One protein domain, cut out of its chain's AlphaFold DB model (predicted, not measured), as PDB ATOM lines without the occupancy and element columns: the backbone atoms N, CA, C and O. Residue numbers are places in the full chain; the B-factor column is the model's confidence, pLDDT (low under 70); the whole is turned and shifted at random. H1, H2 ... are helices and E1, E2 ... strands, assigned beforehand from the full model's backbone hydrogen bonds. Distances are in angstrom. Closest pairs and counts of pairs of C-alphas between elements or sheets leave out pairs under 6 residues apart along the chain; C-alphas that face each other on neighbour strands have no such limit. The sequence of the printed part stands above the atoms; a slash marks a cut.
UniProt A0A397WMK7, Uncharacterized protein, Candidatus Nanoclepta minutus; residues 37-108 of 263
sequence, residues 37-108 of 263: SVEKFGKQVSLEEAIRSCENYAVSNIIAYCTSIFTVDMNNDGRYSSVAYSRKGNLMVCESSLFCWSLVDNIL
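This is residues 37 to 108 of the 263 residues of an uncharacterized protein of Candidatus Nanoclepta minutus (UniProt A0A397WMK7). A helical hairpin, the long H1 with the short H2 folded back at a slant, and the one-turn helix H3 packed on both make one end of the domain, and a small two-strand hairpin, E2 and E3, makes the other. Between these ends the short strand E1 runs through the middle, with residues 43 to 44 and residues 98 to 99 paired to it, and one long link, of 11 residues, joins E1 to E2. The 72 printed residues have three named helices and three named strands, in the order H1, H2, E1, E2, E3, H3; the sheet is E2 - E3, antiparallel. The class is mixed, helices and strands, though under half of the residues, 33 of 72, are in named elements. The whole is compact, with a radius of gyration of the C-alphas of 11.4 A, and spans 32 by 26 by 17 A.

E2, residues 83 to 85, and E3, residues 92 to 94, are antiparallel neighbours in a hairpin, their directions at 136 degrees. N 84 and O 93 are 2.9 A apart and N 93 and O 84 2.8 A, both within hydrogen-bond range. E1, residues 69 to 71, pairs with no named strand and is apart from E2 and E3. Residues 43 to 44 pair with its residues 70 to 71, parallel, and residues 98 to 99 with its residues 69 to 70, antiparallel. H3, residues 100 to 103, touches H1, residues 47 to 60, with residues 50 to 54 of H1 alone; the closest C-alphas, of Cys 54 and Cys 100, are 5.2 A apart. H3 also touches H2, residues 62 to 67, closest at the C-alphas of Tyr 65 and Cys 100, 6.0 A. H1 and H2 form a helical hairpin at a steep tilt of 40 degrees, opposite ways. H1 touches H2 with residues 54 to 58 alone, closest at the C-alphas of Tyr 57 and Tyr 65, 4.9 A. Both H1 and H2 are apart from E2 and E3. Every O i to N i+4 pair is within hydrogen-bond range in H2, and 9 of 10 are in H1; H3 is too short for such a pair.

H1 begins at C-alpha 47, (-24.514, -1.556, 40.131), and measures 20.0 A from first to last C-alpha. H2 measures 8.5 A, E1 7.0 A, E2 7.0 A, E3 7.1 A and H3 5.2 A. H3 ends at C-alpha 103, (-23.986, -7.234, 46.720).

The two C-alphas farthest apart, of Ser 37 and Val 59, are 33.1 A apart. The printed part has no cut. The link from E1 to E2, 11 residues, is long. Mean pLDDT of the printed part is 80.6; residues 37 to 42, 81 and 87 to 89 are under 70.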
ATOM      1  N   SER A  37     -10.515 -10.217  26.177       38.28
ATOM      2  CA  SER A  37     -11.001 -11.265  27.070       38.28
ATOM      3  C   SER A  37     -10.425 -11.272  28.489       38.28
ATOM      4  O   SER A  37      -9.870 -12.271  28.942       38.28
ATOM      5  N   VAL A  38     -10.753 -10.245  29.280       42.41
ATOM      6  CA  VAL A  38     -11.366 -10.595  30.574       42.41
ATOM      7  C   VAL A  38     -12.749 -11.125  30.211       42.41
ATOM      8  O   VAL A  38     -13.721 -10.384  30.080       42.41
ATOM      9  N   GLU A  39     -12.766 -12.396  29.830       46.28
ATOM     10  CA  GLU A  39     -13.947 -13.143  29.442       46.28
ATOM     11  C   GLU A  39     -14.996 -12.946  30.539       46.28
ATOM     12  O   GLU A  39     -14.713 -13.143  31.721       46.28
ATOM     13  N   LYS A  40     -16.159 -12.420  30.149       52.00
ATOM     14  CA  LYS A  40     -17.197 -11.900  31.041       52.00
ATOM     15  C   LYS A  40     -17.707 -13.010  31.965       52.00
ATOM     16  O   LYS A  40     -18.644 -13.726  31.618       52.00
ATOM     17  N   PHE A  41     -17.090 -13.154  33.137       59.22
ATOM     18  CA  PHE A  41     -17.463 -14.155  34.143       59.22
ATOM     19  C   PHE A  41     -18.907 -13.944  34.639       59.22
ATOM     20  O   PHE A  41     -19.565 -14.883  35.091       59.22
ATOM     21  N   GLY A  42     -19.434 -12.725  34.464       69.69
ATOM     22  CA  GLY A  42     -20.802 -12.340  34.774       69.69
ATOM     23  C   GLY A  42     -21.490 -11.490  33.704       69.69
ATOM     24  O   GLY A  42     -20.915 -11.094  32.686       69.69
ATOM     25  N   LYS A  43     -22.771 -11.195  33.943       81.69
ATOM     26  CA  LYS A  43     -23.548 -10.251  33.128       81.69
ATOM     27  C   LYS A  43     -23.026  -8.834  33.389       81.69
ATOM     28  O   LYS A  43     -23.026  -8.387  34.533       81.69
ATOM     29  N   GLN A  44     -22.604  -8.130  32.341       86.44
ATOM     30  CA  GLN A  44     -22.171  -6.734  32.450       86.44
ATOM     31  C   GLN A  44     -23.391  -5.816  32.584       86.44
ATOM     32  O   GLN A  44     -24.226  -5.782  31.679       86.44
ATOM     33  N   VAL A  45     -23.498  -5.110  33.709       87.31
ATOM     34  CA  VAL A  45     -24.646  -4.261  34.081       87.31
ATOM     35  C   VAL A  45     -24.193  -3.111  34.989       87.31
ATOM     36  O   VAL A  45     -23.058  -3.117  35.464       87.31
ATOM     37  N   SER A  46     -25.073  -2.139  35.264       88.38
ATOM     38  CA  SER A  46     -24.815  -1.150  36.324       88.38
ATOM     39  C   SER A  46     -24.964  -1.768  37.719       88.38
ATOM     40  O   SER A  46     -25.629  -2.795  37.889       88.38
ATOM     41  N   LEU A  47     -24.393  -1.115  38.739       87.69
ATOM     42  CA  LEU A  47     -24.514  -1.556  40.131       87.69
ATOM     43  C   LEU A  47     -25.982  -1.626  40.580       87.69
ATOM     44  O   LEU A  47     -26.390  -2.587  41.229       87.69
ATOM     45  N   GLU A  48     -26.797  -0.644  40.195       89.69
ATOM     46  CA  GLU A  48     -28.223  -0.588  40.528       89.69
ATOM     47  C   GLU A  48     -29.013  -1.728  39.876       89.69
ATOM     48  O   GLU A  48     -29.908  -2.297  40.504       89.69
ATOM     49  N   GLU A  49     -28.696  -2.082  38.627       92.19
ATOM     50  CA  GLU A  49     -29.330  -3.215  37.949       92.19
ATOM     51  C   GLU A  49     -28.924  -4.550  38.591       92.19
ATOM     52  O   GLU A  49     -29.782  -5.421  38.776       92.19
ATOM     53  N   ALA A  50     -27.651  -4.709  38.971       91.12
ATOM     54  CA  ALA A  50     -27.166  -5.901  39.663       91.12
ATOM     55  C   ALA A  50     -27.870  -6.087  41.017       91.12
ATOM     56  O   ALA A  50     -28.441  -7.149  41.267       91.12
ATOM     57  N   ILE A  51     -27.912  -5.039  41.851       91.38
ATOM     58  CA  ILE A  51     -28.588  -5.059  43.159       91.38
ATOM     59  C   ILE A  51     -30.062  -5.427  42.995       91.38
ATOM     60  O   ILE A  51     -30.524  -6.380  43.618       91.38
ATOM     61  N   ARG A  52     -30.785  -4.749  42.092       93.69
ATOM     62  CA  ARG A  52     -32.208  -5.028  41.847       93.69
ATOM     63  C   ARG A  52     -32.443  -6.469  41.392       93.69
ATOM     64  O   ARG A  52     -33.405  -7.107  41.813       93.69
ATOM     65  N   SER A  53     -31.575  -6.991  40.525       94.12
ATOM     66  CA  SER A  53     -31.655  -8.385  40.075       94.12
ATOM     67  C   SER A  53     -31.474  -9.348  41.250       94.12
ATOM     68  O   SER A  53     -32.260 -10.280  41.406       94.12
ATOM     69  N   CYS A  54     -30.492  -9.090  42.114       92.81
ATOM     70  CA  CYS A  54     -30.228  -9.902  43.295       92.81
ATOM     71  C   CYS A  54     -31.355  -9.856  44.328       92.81
ATOM     72  O   CYS A  54     -31.735 -10.902  44.844       92.81
ATOM     73  N   GLU A  55     -31.931  -8.688  44.601       93.19
ATOM     74  CA  GLU A  55     -33.092  -8.557  45.489       93.19
ATOM     75  C   GLU A  55     -34.283  -9.374  44.973       93.19
ATOM     76  O   GLU A  55     -34.897 -10.125  45.729       93.19
ATOM     77  N   ASN A  56     -34.553  -9.310  43.666       94.56
ATOM     78  CA  ASN A  56     -35.620 -10.092  43.044       94.56
ATOM     79  C   ASN A  56     -35.361 -11.601  43.135       94.56
ATOM     80  O   ASN A  56     -36.271 -12.368  43.464       94.56
ATOM     81  N   TYR A  57     -34.135 -12.052  42.853       94.50
ATOM     82  CA  TYR A  57     -33.791 -13.471  42.949       94.50
ATOM     83  C   TYR A  57     -33.859 -13.992  44.380       94.50
ATOM     84  O   TYR A  57     -34.329 -15.107  44.584       94.50
ATOM     85  N   ALA A  58     -33.467 -13.192  45.371       89.75
ATOM     86  CA  ALA A  58     -33.482 -13.613  46.767       89.75
ATOM     87  C   ALA A  58     -34.887 -14.003  47.257       89.75
ATOM     88  O   ALA A  58     -35.022 -14.882  48.103       89.75
ATOM     89  N   VAL A  59     -35.931 -13.380  46.699       90.12
ATOM     90  CA  VAL A  59     -37.332 -13.669  47.044       90.12
ATOM     91  C   VAL A  59     -37.937 -14.760  46.156       90.12
ATOM     92  O   VAL A  59     -38.803 -15.509  46.600       90.12
ATOM     93  N   SER A  60     -37.511 -14.850  44.893       90.62
ATOM     94  CA  SER A  60     -38.186 -15.683  43.886       90.62
ATOM     95  C   SER A  60     -37.501 -17.017  43.593       90.62
ATOM     96  O   SER A  60     -38.183 -17.992  43.284       90.62
ATOM     97  N   ASN A  61     -36.167 -17.074  43.637       92.62
ATOM     98  CA  ASN A  61     -35.398 -18.243  43.224       92.62
ATOM     99  C   ASN A  61     -33.977 -18.213  43.813       92.62
ATOM    100  O   ASN A  61     -33.070 -17.573  43.273       92.62
ATOM    101  N   ILE A  62     -33.770 -18.984  44.882       90.38
ATOM    102  CA  ILE A  62     -32.476 -19.096  45.567       90.38
ATOM    103  C   ILE A  62     -31.358 -19.616  44.655       90.38
ATOM    104  O   ILE A  62     -30.227 -19.156  44.757       90.38
ATOM    105  N   ILE A  63     -31.654 -20.513  43.712       91.25
ATOM    106  CA  ILE A  63     -30.640 -21.036  42.787       91.25
ATOM    107  C   ILE A  63     -30.209 -19.946  41.806       91.25
ATOM    108  O   ILE A  63     -29.014 -19.758  41.584       91.25
ATOM    109  N   ALA A  64     -31.151 -19.165  41.272       91.31
ATOM    110  CA  ALA A  64     -30.822 -18.006  40.444       91.31
ATOM    111  C   ALA A  64     -29.993 -16.978  41.227       91.31
ATOM    112  O   ALA A  64     -29.002 -16.475  40.706       91.31
ATOM    113  N   TYR A  65     -30.336 -16.721  42.492       92.31
ATOM    114  CA  TYR A  65     -29.555 -15.848  43.369       92.31
ATOM    115  C   TYR A  65     -28.114 -16.355  43.531       92.31
ATOM    116  O   TYR A  65     -27.159 -15.622  43.283       92.31
ATOM    117  N   CYS A  66     -27.951 -17.629  43.886       89.56
ATOM    118  CA  CYS A  66     -26.653 -18.223  44.190       89.56
ATOM    119  C   CYS A  66     -25.763 -18.451  42.963       89.56
ATOM    120  O   CYS A  66     -24.545 -18.514  43.102       89.56
ATOM    121  N   THR A  67     -26.354 -18.551  41.770       86.69
ATOM    122  CA  THR A  67     -25.616 -18.727  40.509       86.69
ATOM    123  C   THR A  67     -25.373 -17.429  39.741       86.69
ATOM    124  O   THR A  67     -24.626 -17.436  38.758       86.69
ATOM    125  N   SER A  68     -25.986 -16.320  40.161       87.81
ATOM    126  CA  SER A  68     -25.848 -15.035  39.479       87.81
ATOM    127  C   SER A  68     -24.508 -14.383  39.786       87.81
ATOM    128  O   SER A  68     -24.159 -14.156  40.946       87.81
ATOM    129  N   ILE A  69     -23.796 -14.046  38.713       84.25
ATOM    130  CA  ILE A  69     -22.520 -13.336  38.734       84.25
ATOM    131  C   ILE A  69     -22.654 -12.130  37.810       84.25
ATOM    132  O   ILE A  69     -23.142 -12.249  36.678       84.25
ATOM    133  N   PHE A  70     -22.205 -10.978  38.283       85.50
ATOM    134  CA  PHE A  70     -22.220  -9.714  37.567       85.50
ATOM    135  C   PHE A  70     -20.808  -9.178  37.392       85.50
ATOM    136  O   PHE A  70     -19.904  -9.456  38.178       85.50
ATOM    137  N   THR A  71     -20.653  -8.386  36.341       84.75
ATOM    138  CA  THR A  71     -19.451  -7.606  36.087       84.75
ATOM    139  C   THR A  71     -19.854  -6.136  36.117       84.75
ATOM    140  O   THR A  71     -20.627  -5.697  35.262       84.75
ATOM    141  N   VAL A  72     -19.392  -5.398  37.124       84.31
ATOM    142  CA  VAL A  72     -19.818  -4.021  37.409       84.31
ATOM    143  C   VAL A  72     -18.586  -3.161  37.625       84.31
ATOM    144  O   VAL A  72     -17.760  -3.489  38.463       84.31
ATOM    145  N   ASP A  73     -18.502  -2.049  36.904       83.19
ATOM    146  CA  ASP A  73     -17.541  -0.977  37.166       83.19
ATOM    147  C   ASP A  73     -18.071  -0.153  38.355       83.19
ATOM    148  O   ASP A  73     -18.980   0.668  38.207       83.19
ATOM    149  N   MET A  74     -17.620  -0.482  39.568       81.31
ATOM    150  CA  MET A  74     -18.160   0.077  40.811       81.31
ATOM    151  C   MET A  74     -17.590   1.461  41.110       81.31
ATOM    152  O   MET A  74     -18.255   2.267  41.765       81.31
ATOM    153  N   ASN A  75     -16.361   1.727  40.667       81.19
ATOM    154  CA  ASN A  75     -15.667   2.995  40.881       81.19
ATOM    155  C   ASN A  75     -15.785   3.963  39.679       81.19
ATOM    156  O   ASN A  75     -15.376   5.121  39.799       81.19
ATOM    157  N   ASN A  76     -16.404   3.522  38.578       81.12
ATOM    158  CA  ASN A  76     -16.629   4.262  37.336       81.12
ATOM    159  C   ASN A  76     -15.319   4.710  36.654       81.12
ATOM    160  O   ASN A  76     -15.243   5.813  36.102       81.12
ATOM    161  N   ASP A  77     -14.276   3.877  36.725       79.81
ATOM    162  CA  ASP A  77     -12.965   4.127  36.111       79.81
ATOM    163  C   ASP A  77     -12.819   3.521  34.697       79.81
ATOM    164  O   ASP A  77     -11.790   3.701  34.030       79.81
ATOM    165  N   GLY A  78     -13.863   2.845  34.209       78.69
ATOM    166  CA  GLY A  78     -13.918   2.184  32.909       78.69
ATOM    167  C   GLY A  78     -13.231   0.817  32.873       78.69
ATOM    168  O   GLY A  78     -13.126   0.222  31.793       78.69
ATOM    169  N   ARG A  79     -12.744   0.308  34.008       75.56
ATOM    170  CA  ARG A  79     -12.081  -0.991  34.151       75.56
ATOM    171  C   ARG A  79     -12.982  -1.917  34.963       75.56
ATOM    172  O   ARG A  79     -13.631  -1.526  35.912       75.56
ATOM    173  N   TYR A  80     -13.028  -3.181  34.553       71.81
ATOM    174  CA  TYR A  80     -13.904  -4.193  35.161       71.81
ATOM    175  C   TYR A  80     -13.120  -5.293  35.881       71.81
ATOM    176  O   TYR A  80     -13.702  -6.242  36.392       71.81
ATOM    177  N   SER A  81     -11.789  -5.214  35.874       67.31
ATOM    178  CA  SER A  81     -10.884  -6.201  36.473       67.31
ATOM    179  C   SER A  81     -10.175  -5.656  37.714       67.31
ATOM    180  O   SER A  81      -9.052  -6.069  38.004       67.31
ATOM    181  N   SER A  82     -10.774  -4.666  38.373       71.69
ATOM    182  CA  SER A  82     -10.251  -4.025  39.579       71.69
ATOM    183  C   SER A  82     -10.929  -4.573  40.829       71.69
ATOM    184  O   SER A  82     -11.993  -5.195  40.783       71.69
ATOM    185  N   VAL A  83     -10.280  -4.339  41.967       74.50
ATOM    186  CA  VAL A  83     -10.894  -4.494  43.283       74.50
ATOM    187  C   VAL A  83     -11.592  -3.200  43.676       74.50
ATOM    188  O   VAL A  83     -11.018  -2.116  43.566       74.50
ATOM    189  N   ALA A  84     -12.813  -3.331  44.180       76.06
ATOM    190  CA  ALA A  84     -13.604  -2.246  44.739       76.06
ATOM    191  C   ALA A  84     -14.087  -2.620  46.143       76.06
ATOM    192  O   ALA A  84     -14.078  -3.786  46.533       76.06
ATOM    193  N   TYR A  85     -14.516  -1.628  46.917       73.50
ATOM    194  CA  TYR A  85     -15.153  -1.877  48.206       73.50
ATOM    195  C   TYR A  85     -16.658  -2.023  48.012       73.50
ATOM    196  O   TYR A  85     -17.333  -1.122  47.506       73.50
ATOM    197  N   SER A  86     -17.193  -3.167  48.425       71.44
ATOM    198  CA  SER A  86     -18.634  -3.381  48.455       71.44
ATOM    199  C   SER A  86     -19.278  -2.523  49.546       71.44
ATOM    200  O   SER A  86     -18.718  -2.306  50.620       71.44
ATOM    201  N   ARG A  87     -20.504  -2.044  49.296       67.31
ATOM    202  CA  ARG A  87     -21.293  -1.332  50.322       67.31
ATOM    203  C   ARG A  87     -21.644  -2.233  51.513       67.31
ATOM    204  O   ARG A  87     -21.930  -1.735  52.596       67.31
ATOM    205  N   LYS A  88     -21.595  -3.548  51.305       67.25
ATOM    206  CA  LYS A  88     -21.794  -4.587  52.309       67.25
ATOM    207  C   LYS A  88     -20.521  -4.770  53.137       67.25
ATOM    208  O   LYS A  88     -19.543  -5.355  52.686       67.25
ATOM    209  N   GLY A  89     -20.523  -4.238  54.357       64.12
ATOM    210  CA  GLY A  89     -19.429  -4.434  55.317       64.12
ATOM    211  C   GLY A  89     -18.082  -3.819  54.918       64.12
ATOM    212  O   GLY A  89     -17.092  -4.101  55.585       64.12
ATOM    213  N   ASN A  90     -18.035  -2.989  53.865       72.38
ATOM    214  CA  ASN A  90     -16.802  -2.425  53.310       72.38
ATOM    215  C   ASN A  90     -15.766  -3.508  52.955       72.38
ATOM    216  O   ASN A  90     -14.573  -3.335  53.199       72.38
ATOM    217  N   LEU A  91     -16.238  -4.635  52.415       73.56
ATOM    218  CA  LEU A  91     -15.390  -5.761  52.029       73.56
ATOM    219  C   LEU A  91     -14.848  -5.569  50.617       73.56
ATOM    220  O   LEU A  91     -15.580  -5.118  49.726       73.56
ATOM    221  N   MET A  92     -13.587  -5.939  50.410       77.81
ATOM    222  CA  MET A  92     -12.936  -5.879  49.104       77.81
ATOM    223  C   MET A  92     -13.477  -6.975  48.173       77.81
ATOM    224  O   MET A  92     -13.424  -8.160  48.504       77.81
ATOM    225  N   VAL A  93     -13.984  -6.570  47.007       79.81
ATOM    226  CA  VAL A  93     -14.618  -7.438  46.004       79.81
ATOM    227  C   VAL A  93     -14.034  -7.223  44.619       79.81
ATOM    228  O   VAL A  93     -13.606  -6.122  44.277       79.81
ATOM    229  N   CYS A  94     -14.060  -8.272  43.801       79.62
ATOM    230  CA  CYS A  94     -13.661  -8.175  42.405       79.62
ATOM    231  C   CYS A  94     -14.804  -7.693  41.509       79.62
ATOM    232  O   CYS A  94     -15.834  -8.360  41.402       79.62
ATOM    233  N   GLU A  95     -14.588  -6.610  40.766       80.25
ATOM    234  CA  GLU A  95     -15.576  -6.026  39.846       80.25
ATOM    235  C   GLU A  95     -15.996  -6.968  38.707       80.25
ATOM    236  O   GLU A  95     -17.093  -6.835  38.165       80.25
ATOM    237  N   SER A  96     -15.166  -7.962  38.370       76.88
ATOM    238  CA  SER A  96     -15.454  -8.940  37.308       76.88
ATOM    239  C   SER A  96     -16.262 -10.157  37.763       76.88
ATOM    240  O   SER A  96     -16.799 -10.868  36.909       76.88
ATOM    241  N   SER A  97     -16.373 -10.399  39.071       75.81
ATOM    242  CA  SER A  97     -16.976 -11.612  39.637       75.81
ATOM    243  C   SER A  97     -17.835 -11.302  40.864       75.81
ATOM    244  O   SER A  97     -17.663 -11.897  41.926       75.81
ATOM    245  N   LEU A  98     -18.773 -10.362  40.723       82.44
ATOM    246  CA  LEU A  98     -19.678  -9.966  41.800       82.44
ATOM    247  C   LEU A  98     -20.858 -10.928  41.894       82.44
ATOM    248  O   LEU A  98     -21.739 -10.947  41.034       82.44
ATOM    249  N   PHE A  99     -20.890 -11.716  42.958       85.44
ATOM    250  CA  PHE A  99     -22.001 -12.603  43.272       85.44
ATOM    251  C   PHE A  99     -23.154 -11.845  43.934       85.44
ATOM    252  O   PHE A  99     -22.958 -10.834  44.600       85.44
ATOM    253  N   CYS A 100     -24.383 -12.351  43.858       88.19
ATOM    254  CA  CYS A 100     -25.471 -11.680  44.577       88.19
ATOM    255  C   CYS A 100     -25.245 -11.586  46.091       88.19
ATOM    256  O   CYS A 100     -25.577 -10.569  46.703       88.19
ATOM    257  N   TRP A 101     -24.617 -12.597  46.689       86.06
ATOM    258  CA  TRP A 101     -24.267 -12.598  48.109       86.06
ATOM    259  C   TRP A 101     -23.120 -11.638  48.469       86.06
ATOM    260  O   TRP A 101     -22.946 -11.357  49.657       86.06
ATOM    261  N   SER A 102     -22.386 -11.081  47.493       82.25
ATOM    262  CA  SER A 102     -21.461  -9.956  47.722       82.25
ATOM    263  C   SER A 102     -22.137  -8.587  47.639       82.25
ATOM    264  O   SER A 102     -21.620  -7.617  48.187       82.25
ATOM    265  N   LEU A 103     -23.300  -8.499  46.986       84.81
ATOM    266  CA  LEU A 103     -23.986  -7.234  46.720       84.81
ATOM    267  C   LEU A 103     -25.110  -6.920  47.709       84.81
ATOM    268  O   LEU A 103     -25.328  -5.748  48.012       84.81
ATOM    269  N   VAL A 104     -25.829  -7.936  48.201       85.62
ATOM    270  CA  VAL A 104     -26.999  -7.740  49.073       85.62
ATOM    271  C   VAL A 104     -26.958  -8.626  50.321       85.62
ATOM    272  O   VAL A 104     -26.461  -9.755  50.302       85.62
ATOM    273  N   ASP A 105     -27.504  -8.116  51.425       78.19
ATOM    274  CA  ASP A 105     -27.594  -8.796  52.722       78.19
ATOM    275  C   ASP A 105     -28.893  -9.589  52.855       78.19
ATOM    276  O   ASP A 105     -29.802  -9.209  53.586       78.19
ATOM    277  N   ASN A 106     -28.997 -10.689  52.107       81.56
ATOM    278  CA  ASN A 106     -30.174 -11.559  52.168       81.56
ATOM    279  C   ASN A 106     -29.788 -13.024  52.408       81.56
ATOM    280  O   ASN A 106     -29.973 -13.541  53.508       81.56
ATOM    281  N   ILE A 107     -29.166 -13.675  51.422       83.44
ATOM    282  CA  ILE A 107     -28.678 -15.054  51.549       83.44
ATOM    283  C   ILE A 107     -27.150 -15.024  51.586       83.44
ATOM    284  O   ILE A 107     -26.507 -14.435  50.719       83.44
ATOM    285  N   LEU A 108     -26.565 -15.646  52.610       87.19
ATOM    286  CA  LEU A 108     -25.113 -15.718  52.781       87.19
ATOM    287  C   LEU A 108     -24.480 -16.691  51.773       87.19
ATOM    288  O   LEU A 108     -25.115 -17.647  51.321       87.19
TER     289      LEU A 108